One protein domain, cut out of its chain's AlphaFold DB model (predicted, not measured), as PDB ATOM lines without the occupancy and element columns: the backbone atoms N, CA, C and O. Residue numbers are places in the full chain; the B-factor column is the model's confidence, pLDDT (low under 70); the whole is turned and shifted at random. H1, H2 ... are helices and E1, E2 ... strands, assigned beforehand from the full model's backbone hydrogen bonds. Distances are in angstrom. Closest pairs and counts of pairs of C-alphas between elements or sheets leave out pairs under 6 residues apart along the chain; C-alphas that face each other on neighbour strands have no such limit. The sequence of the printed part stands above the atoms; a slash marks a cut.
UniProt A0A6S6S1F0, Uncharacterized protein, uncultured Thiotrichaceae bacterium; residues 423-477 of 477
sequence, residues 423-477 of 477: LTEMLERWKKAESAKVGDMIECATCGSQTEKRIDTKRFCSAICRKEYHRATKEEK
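This is residues 423 to 477 of the 477 residues of an uncharacterized protein of uncultured Thiotrichaceae bacterium (UniProt A0A6S6S1F0). What shape? H1 and H2 make a loose V; the hairpin E1 E2 packs on H1. Which parts? Mostly helix by class, the 55 printed residues include, in order, H1, E1, E2 and H2. The whole is compact, the radius of gyration of the C-alphas 10.7 A, spanning 31 by 20 by 18 A.

Which strands pair? E1, residues 441 to 443, and E2, residues 450 to 452, form an antiparallel hairpin, N 442 and O 451 within hydrogen-bond range at 2.8 A. And the helices? H1, residues 423 to 435, and E1 have 4 pairs of C-alphas within 8 A; the closest C-alphas, those of Ala 433 and Ile 442, are 5.7 A apart. H2, residues 463 to 475, is near H1. Both have every O i to N i+4 pair within hydrogen-bond range.

Where is H1? H1, 18.7 A long, begins at C-alpha 423 (-5.862, -12.343, -36.087). Where is H2? H2, 19.4 A long, ends at C-alpha 475 (-0.031, -3.285, -35.699).

Any cut? The printed part has no cut and no long link. Low confidence? Residues 457 to 460 and 472 to 477 have pLDDT under 70.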
ATOM      1  N   LEU A 423      -5.702 -13.765 -36.414       78.06
ATOM      2  CA  LEU A 423      -5.862 -12.343 -36.087       78.06
ATOM      3  C   LEU A 423      -7.236 -11.810 -36.526       78.06
ATOM      4  O   LEU A 423      -7.861 -11.026 -35.810       78.06
ATOM      5  N   THR A 424      -7.717 -12.268 -37.683       79.88
ATOM      6  CA  THR A 424      -9.006 -11.844 -38.247       79.88
ATOM      7  C   THR A 424     -10.164 -12.413 -37.423       79.88
ATOM      8  O   THR A 424     -11.073 -11.674 -37.044       79.88
ATOM      9  N   GLU A 425     -10.079 -13.692 -37.042       84.06
ATOM     10  CA  GLU A 425     -11.053 -14.341 -36.158       84.06
ATOM     11  C   GLU A 425     -11.082 -13.695 -34.761       84.06
ATOM     12  O   GLU A 425     -12.153 -13.437 -34.203       84.06
ATOM     13  N   MET A 426      -9.916 -13.352 -34.203       78.62
ATOM     14  CA  MET A 426      -9.844 -12.614 -32.943       78.62
ATOM     15  C   MET A 426     -10.544 -11.254 -33.059       78.62
ATOM     16  O   MET A 426     -11.360 -10.927 -32.197       78.62
ATOM     17  N   LEU A 427     -10.277 -10.472 -34.112       81.88
ATOM     18  CA  LEU A 427     -10.895  -9.157 -34.350       81.88
ATOM     19  C   LEU A 427     -12.427  -9.218 -34.446       81.88
ATOM     20  O   LEU A 427     -13.108  -8.347 -33.900       81.88
ATOM     21  N   GLU A 428     -12.987 -10.250 -35.078       85.19
ATOM     22  CA  GLU A 428     -14.441 -10.449 -35.105       85.19
ATOM     23  C   GLU A 428     -15.013 -10.743 -33.714       85.19
ATOM     24  O   GLU A 428     -16.029 -10.155 -33.323       85.19
ATOM     25  N   ARG A 429     -14.329 -11.573 -32.914       83.31
ATOM     26  CA  ARG A 429     -14.716 -11.839 -31.517       83.31
ATOM     27  C   ARG A 429     -14.671 -10.564 -30.666       83.31
ATOM     28  O   ARG A 429     -15.580 -10.334 -29.865       83.31
ATOM     29  N   TRP A 430     -13.681  -9.691 -30.883       79.94
ATOM     30  CA  TRP A 430     -13.591  -8.383 -30.219       79.94
ATOM     31  C   TRP A 430     -14.773  -7.469 -30.559       79.94
ATOM     32  O   TRP A 430     -15.387  -6.903 -29.653       79.94
ATOM     33  N   LYS A 431     -15.141  -7.362 -31.843       84.44
ATOM     34  CA  LYS A 431     -16.293  -6.552 -32.284       84.44
ATOM     35  C   LYS A 431     -17.608  -7.067 -31.700       84.44
ATOM     36  O   LYS A 431     -18.433  -6.277 -31.240       84.44
ATOM     37  N   LYS A 432     -17.780  -8.391 -31.642       84.94
ATOM     38  CA  LYS A 432     -18.963  -9.021 -31.041       84.94
ATOM     39  C   LYS A 432     -19.072  -8.705 -29.544       84.94
ATOM     40  O   LYS A 432     -20.146  -8.316 -29.087       84.94
ATOM     41  N   ALA A 433     -17.964  -8.767 -28.801       79.81
ATOM     42  CA  ALA A 433     -17.921  -8.396 -27.382       79.81
ATOM     43  C   ALA A 433     -18.182  -6.893 -27.135       79.81
ATOM     44  O   ALA A 433     -18.781  -6.512 -26.120       79.81
ATOM     45  N   GLU A 434     -17.774  -6.024 -28.064       81.12
ATOM     46  CA  GLU A 434     -18.049  -4.586 -27.991       81.12
ATOM     47  C   GLU A 434     -19.545  -4.286 -28.160       81.12
ATOM     48  O   GLU A 434     -20.093  -3.505 -27.380       81.12
ATOM     49  N   SER A 435     -20.219  -4.986 -29.080       85.44
ATOM     50  CA  SER A 435     -21.658  -4.833 -29.350       85.44
ATOM     51  C   SER A 435     -22.611  -5.459 -28.316       85.44
ATOM     52  O   SER A 435     -23.803  -5.158 -28.336       85.44
ATOM     53  N   ALA A 436     -22.116  -6.315 -27.415       85.44
ATOM     54  CA  ALA A 436     -22.935  -6.984 -26.397       85.44
ATOM     55  C   ALA A 436     -23.439  -6.005 -25.317       85.44
ATOM     56  O   ALA A 436     -22.722  -5.070 -24.948       85.44
ATOM     57  N   LYS A 437     -24.640  -6.212 -24.771       90.19
ATOM     58  CA  LYS A 437     -25.203  -5.377 -23.696       90.19
ATOM     59  C   LYS A 437     -24.708  -5.837 -22.322       90.19
ATOM     60  O   LYS A 437     -24.206  -6.948 -22.159       90.19
ATOM     61  N   VAL A 438     -24.819  -4.967 -21.316       86.88
ATOM     62  CA  VAL A 438     -24.557  -5.349 -19.919       86.88
ATOM     63  C   VAL A 438     -25.525  -6.469 -19.519       86.88
ATOM     64  O   VAL A 438     -26.732  -6.315 -19.687       86.88
ATOM     65  N   GLY A 439     -24.987  -7.581 -19.013       82.75
ATOM     66  CA  GLY A 439     -25.721  -8.816 -18.699       82.75
ATOM     67  C   GLY A 439     -25.582  -9.932 -19.744       82.75
ATOM     68  O   GLY A 439     -25.906 -11.079 -19.450       82.75
ATOM     69  N   ASP A 440     -25.052  -9.644 -20.937       87.19
ATOM     70  CA  ASP A 440     -24.821 -10.675 -21.953       87.19
ATOM     71  C   ASP A 440     -23.550 -11.491 -21.649       87.19
ATOM     72  O   ASP A 440     -22.531 -10.965 -21.180       87.19
ATOM     73  N   MET A 441     -23.584 -12.788 -21.973       85.62
ATOM     74  CA  MET A 441     -22.407 -13.661 -21.934       85.62
ATOM     75  C   MET A 441     -21.535 -13.417 -23.169       85.62
ATOM     76  O   MET A 441     -21.965 -13.633 -24.302       85.62
ATOM     77  N   ILE A 442     -20.291 -12.988 -22.951       84.31
ATOM     78  CA  ILE A 442     -19.298 -12.735 -24.003       84.31
ATOM     79  C   ILE A 442     -18.138 -13.726 -23.908       84.31
ATOM     80  O   ILE A 442     -17.670 -14.050 -22.818       84.31
ATOM     81  N   GLU A 443     -17.651 -14.200 -25.050       83.38
ATOM     82  CA  GLU A 443     -16.477 -15.072 -25.127       83.38
ATOM     83  C   GLU A 443     -15.198 -14.225 -25.215       83.38
ATOM     84  O   GLU A 443     -15.084 -13.337 -26.064       83.38
ATOM     85  N   CYS A 444     -14.234 -14.457 -24.322       78.69
ATOM     86  CA  CYS A 444     -12.996 -13.681 -24.284       78.69
ATOM     87  C   CYS A 444     -12.129 -14.027 -25.507       78.69
ATOM     88  O   CYS A 444     -11.648 -15.149 -25.623       78.69
ATOM     89  N   ALA A 445     -11.896 -13.064 -26.403       72.75
ATOM     90  CA  ALA A 445     -11.236 -13.294 -27.695       72.75
ATOM     91  C   ALA A 445      -9.821 -13.901 -27.599       72.75
ATOM     92  O   ALA A 445      -9.371 -14.544 -28.540       72.75
ATOM     93  N   THR A 446      -9.135 -13.719 -26.468       72.75
ATOM     94  CA  THR A 446      -7.785 -14.251 -26.230       72.75
ATOM     95  C   THR A 446      -7.770 -15.683 -25.688       72.75
ATOM     96  O   THR A 446      -6.884 -16.457 -26.029       72.75
ATOM     97  N   CYS A 447      -8.708 -16.047 -24.807       79.56
ATOM     98  CA  CYS A 447      -8.655 -17.322 -24.073       79.56
ATOM     99  C   CYS A 447      -9.910 -18.195 -24.212       79.56
ATOM    100  O   CYS A 447      -9.969 -19.262 -23.611       79.56
ATOM    101  N   GLY A 448     -10.926 -17.748 -24.953       82.00
ATOM    102  CA  GLY A 448     -12.167 -18.490 -25.198       82.00
ATOM    103  C   GLY A 448     -13.101 -18.623 -23.988       82.00
ATOM    104  O   GLY A 448     -14.164 -19.224 -24.092       82.00
ATOM    105  N   SER A 449     -12.750 -18.081 -22.816       82.81
ATOM    106  CA  SER A 449     -13.600 -18.204 -21.625       82.81
ATOM    107  C   SER A 449     -14.847 -17.327 -21.744       82.81
ATOM    108  O   SER A 449     -14.726 -16.134 -22.038       82.81
ATOM    109  N   GLN A 450     -16.023 -17.876 -21.443       86.19
ATOM    110  CA  GLN A 450     -17.261 -17.100 -21.376       86.19
ATOM    111  C   GLN A 450     -17.333 -16.292 -20.073       86.19
ATOM    112  O   GLN A 450     -17.117 -16.822 -18.985       86.19
ATOM    113  N   THR A 451     -17.642 -15.001 -20.174       82.19
ATOM    114  CA  THR A 451     -17.786 -14.092 -19.029       82.19
ATOM    115  C   THR A 451     -18.980 -13.169 -19.229       82.19
ATOM    116  O   THR A 451     -19.203 -12.692 -20.336       82.19
ATOM    117  N   GLU A 452     -19.726 -12.878 -18.169       85.19
ATOM    118  CA  GLU A 452     -20.845 -11.930 -18.219       85.19
ATOM    119  C   GLU A 452     -20.338 -10.477 -18.248       85.19
ATOM    120  O   GLU A 452     -19.504 -10.069 -17.422       85.19
ATOM    121  N   LYS A 453     -20.843  -9.664 -19.182       83.69
ATOM    122  CA  LYS A 453     -20.473  -8.248 -19.302       83.69
ATOM    123  C   LYS A 453     -21.121  -7.436 -18.177       83.69
ATOM    124  O   LYS A 453     -22.282  -7.064 -18.260       83.69
ATOM    125  N   ARG A 454     -20.364  -7.141 -17.114       78.94
ATOM    126  CA  ARG A 454     -20.896  -6.469 -15.904       78.94
ATOM    127  C   ARG A 454     -21.038  -4.946 -15.994       78.94
ATOM    128  O   ARG A 454     -21.819  -4.383 -15.241       78.94
ATOM    129  N   ILE A 455     -20.260  -4.281 -16.847       80.31
ATOM    130  CA  ILE A 455     -20.299  -2.823 -17.072       80.31
ATOM    131  C   ILE A 455     -19.854  -2.528 -18.510       80.31
ATOM    132  O   ILE A 455     -19.022  -3.263 -19.051       80.31
ATOM    133  N   ASP A 456     -20.331  -1.434 -19.110       71.00
ATOM    134  CA  ASP A 456     -20.035  -1.072 -20.510       71.00
ATOM    135  C   ASP A 456     -18.535  -0.907 -20.810       71.00
ATOM    136  O   ASP A 456     -18.076  -1.113 -21.935       71.00
ATOM    137  N   THR A 457     -17.736  -0.596 -19.788       64.50
ATOM    138  CA  THR A 457     -16.287  -0.379 -19.900       64.50
ATOM    139  C   THR A 457     -15.447  -1.638 -19.663       64.50
ATOM    140  O   THR A 457     -14.245  -1.646 -19.954       64.50
ATOM    141  N   LYS A 458     -16.030  -2.737 -19.164       65.44
ATOM    142  CA  LYS A 458     -15.295  -3.973 -18.845       65.44
ATOM    143  C   LYS A 458     -15.326  -4.915 -20.041       65.44
ATOM    144  O   LYS A 458     -16.144  -5.819 -20.129       65.44
ATOM    145  N   ARG A 459     -14.395  -4.667 -20.963       61.91
ATOM    146  CA  ARG A 459     -14.244  -5.390 -22.240       61.91
ATOM    147  C   ARG A 459     -13.368  -6.647 -22.159       61.91
ATOM    148  O   ARG A 459     -13.215  -7.345 -23.151       61.91
ATOM    149  N   PHE A 460     -12.747  -6.913 -21.008       69.75
ATOM    150  CA  PHE A 460     -11.680  -7.908 -20.887       69.75
ATOM    151  C   PHE A 460     -11.865  -8.783 -19.651       69.75
ATOM    152  O   PHE A 460     -12.105  -8.269 -18.555       69.75
ATOM    153  N   CYS A 461     -11.676 -10.090 -19.828       71.00
ATOM    154  CA  CYS A 461     -11.705 -11.066 -18.745       71.00
ATOM    155  C   CYS A 461     -10.485 -10.940 -17.800       71.00
ATOM    156  O   CYS A 461     -10.587 -11.260 -16.618       71.00
ATOM    157  N   SER A 462      -9.350 -10.407 -18.281       75.12
ATOM    158  CA  SER A 462      -8.132 -10.179 -17.489       75.12
ATOM    159  C   SER A 462      -7.304  -8.980 -17.990       75.12
ATOM    160  O   SER A 462      -7.504  -8.478 -19.099       75.12
ATOM    161  N   ALA A 463      -6.338  -8.524 -17.183       71.38
ATOM    162  CA  ALA A 463      -5.392  -7.468 -17.566       71.38
ATOM    163  C   ALA A 463      -4.450  -7.881 -18.716       71.38
ATOM    164  O   ALA A 463      -3.968  -7.020 -19.452       71.38
ATOM    165  N   ILE A 464      -4.214  -9.186 -18.887       73.94
ATOM    166  CA  ILE A 464      -3.366  -9.739 -19.950       73.94
ATOM    167  C   ILE A 464      -4.057  -9.555 -21.305       73.94
ATOM    168  O   ILE A 464      -3.472  -8.962 -22.208       73.94
ATOM    169  N   CYS A 465      -5.344  -9.908 -21.404       70.44
ATOM    170  CA  CYS A 465      -6.122  -9.746 -22.639       70.44
ATOM    171  C   CYS A 465      -6.225  -8.274 -23.079       70.44
ATOM    172  O   CYS A 465      -6.263  -7.973 -24.269       70.44
ATOM    173  N   ARG A 466      -6.219  -7.330 -22.123       73.12
ATOM    174  CA  ARG A 466      -6.176  -5.889 -22.422       73.12
ATOM    175  C   ARG A 466      -4.859  -5.475 -23.088       73.12
ATOM    176  O   ARG A 466      -4.878  -4.680 -24.024       73.12
ATOM    177  N   LYS A 467      -3.720  -5.985 -22.608       73.81
ATOM    178  CA  LYS A 467      -2.402  -5.665 -23.183       73.81
ATOM    179  C   LYS A 467      -2.265  -6.192 -24.609       73.81
ATOM    180  O   LYS A 467      -1.730  -5.486 -25.457       73.81
ATOM    181  N   GLU A 468      -2.773  -7.390 -24.878       71.06
ATOM    182  CA  GLU A 468      -2.712  -7.981 -26.218       71.06
ATOM    183  C   GLU A 468      -3.584  -7.246 -27.233       71.06
ATOM    184  O   GLU A 468      -3.123  -6.977 -28.338       71.06
ATOM    185  N   TYR A 469      -4.787  -6.808 -26.846       70.88
ATOM    186  CA  TYR A 469      -5.626  -5.967 -27.704       70.88
ATOM    187  C   TYR A 469      -4.926  -4.665 -28.122       70.88
ATOM    188  O   TYR A 469      -4.958  -4.278 -29.291       70.88
ATOM    189  N   HIS A 470      -4.243  -3.995 -27.187       71.25
ATOM    190  CA  HIS A 470      -3.475  -2.788 -27.505       71.25
ATOM    191  C   HIS A 470      -2.254  -3.060 -28.385       71.25
ATOM    192  O   HIS A 470      -1.827  -2.159 -29.100       71.25
ATOM    193  N   ARG A 471      -1.692  -4.273 -28.352       72.38
ATOM    194  CA  ARG A 471      -0.615  -4.673 -29.263       72.38
ATOM    195  C   ARG A 471      -1.167  -4.917 -30.672       72.38
ATOM    196  O   ARG A 471      -0.680  -4.299 -31.607       72.38
ATOM    197  N   ALA A 472      -2.245  -5.694 -30.793       63.97
ATOM    198  CA  ALA A 472      -2.887  -6.000 -32.075       63.97
ATOM    199  C   ALA A 472      -3.406  -4.742 -32.799       63.97
ATOM    200  O   ALA A 472      -3.175  -4.563 -33.987       63.97
ATOM    201  N   THR A 473      -4.037  -3.811 -32.076       64.56
ATOM    202  CA  THR A 473      -4.541  -2.549 -32.662       64.56
ATOM    203  C   THR A 473      -3.445  -1.551 -33.043       64.56
ATOM    204  O   THR A 473      -3.701  -0.623 -33.810       64.56
ATOM    205  N   LYS A 474      -2.226  -1.712 -32.512       68.31
ATOM    206  CA  LYS A 474      -1.064  -0.885 -32.861       68.31
ATOM    207  C   LYS A 474      -0.324  -1.413 -34.093       68.31
ATOM    208  O   LYS A 474       0.423  -0.657 -34.688       68.31
ATOM    209  N   GLU A 475      -0.539  -2.677 -34.460       59.66
ATOM    210  CA  GLU A 475      -0.031  -3.285 -35.699       59.66
ATOM    211  C   GLU A 475      -0.952  -3.022 -36.908       59.66
ATOM    212  O   GLU A 475      -0.522  -3.169 -38.049       59.66
ATOM    213  N   GLU A 476      -2.209  -2.625 -36.673       46.78
ATOM    214  CA  GLU A 476      -3.190  -2.287 -37.721       46.78
ATOM    215  C   GLU A 476      -3.150  -0.801 -38.145       46.78
ATOM    216  O   GLU A 476      -3.658  -0.454 -39.212       46.78
ATOM    217  N   LYS A 477      -2.546   0.076 -37.327       45.31
ATOM    218  CA  LYS A 477      -2.299   1.498 -37.631       45.31
ATOM    219  C   LYS A 477      -0.882   1.703 -38.132       45.31
ATOM    220  O   LYS A 477      -0.725   2.524 -39.062       45.31
TER     221      LYS A 477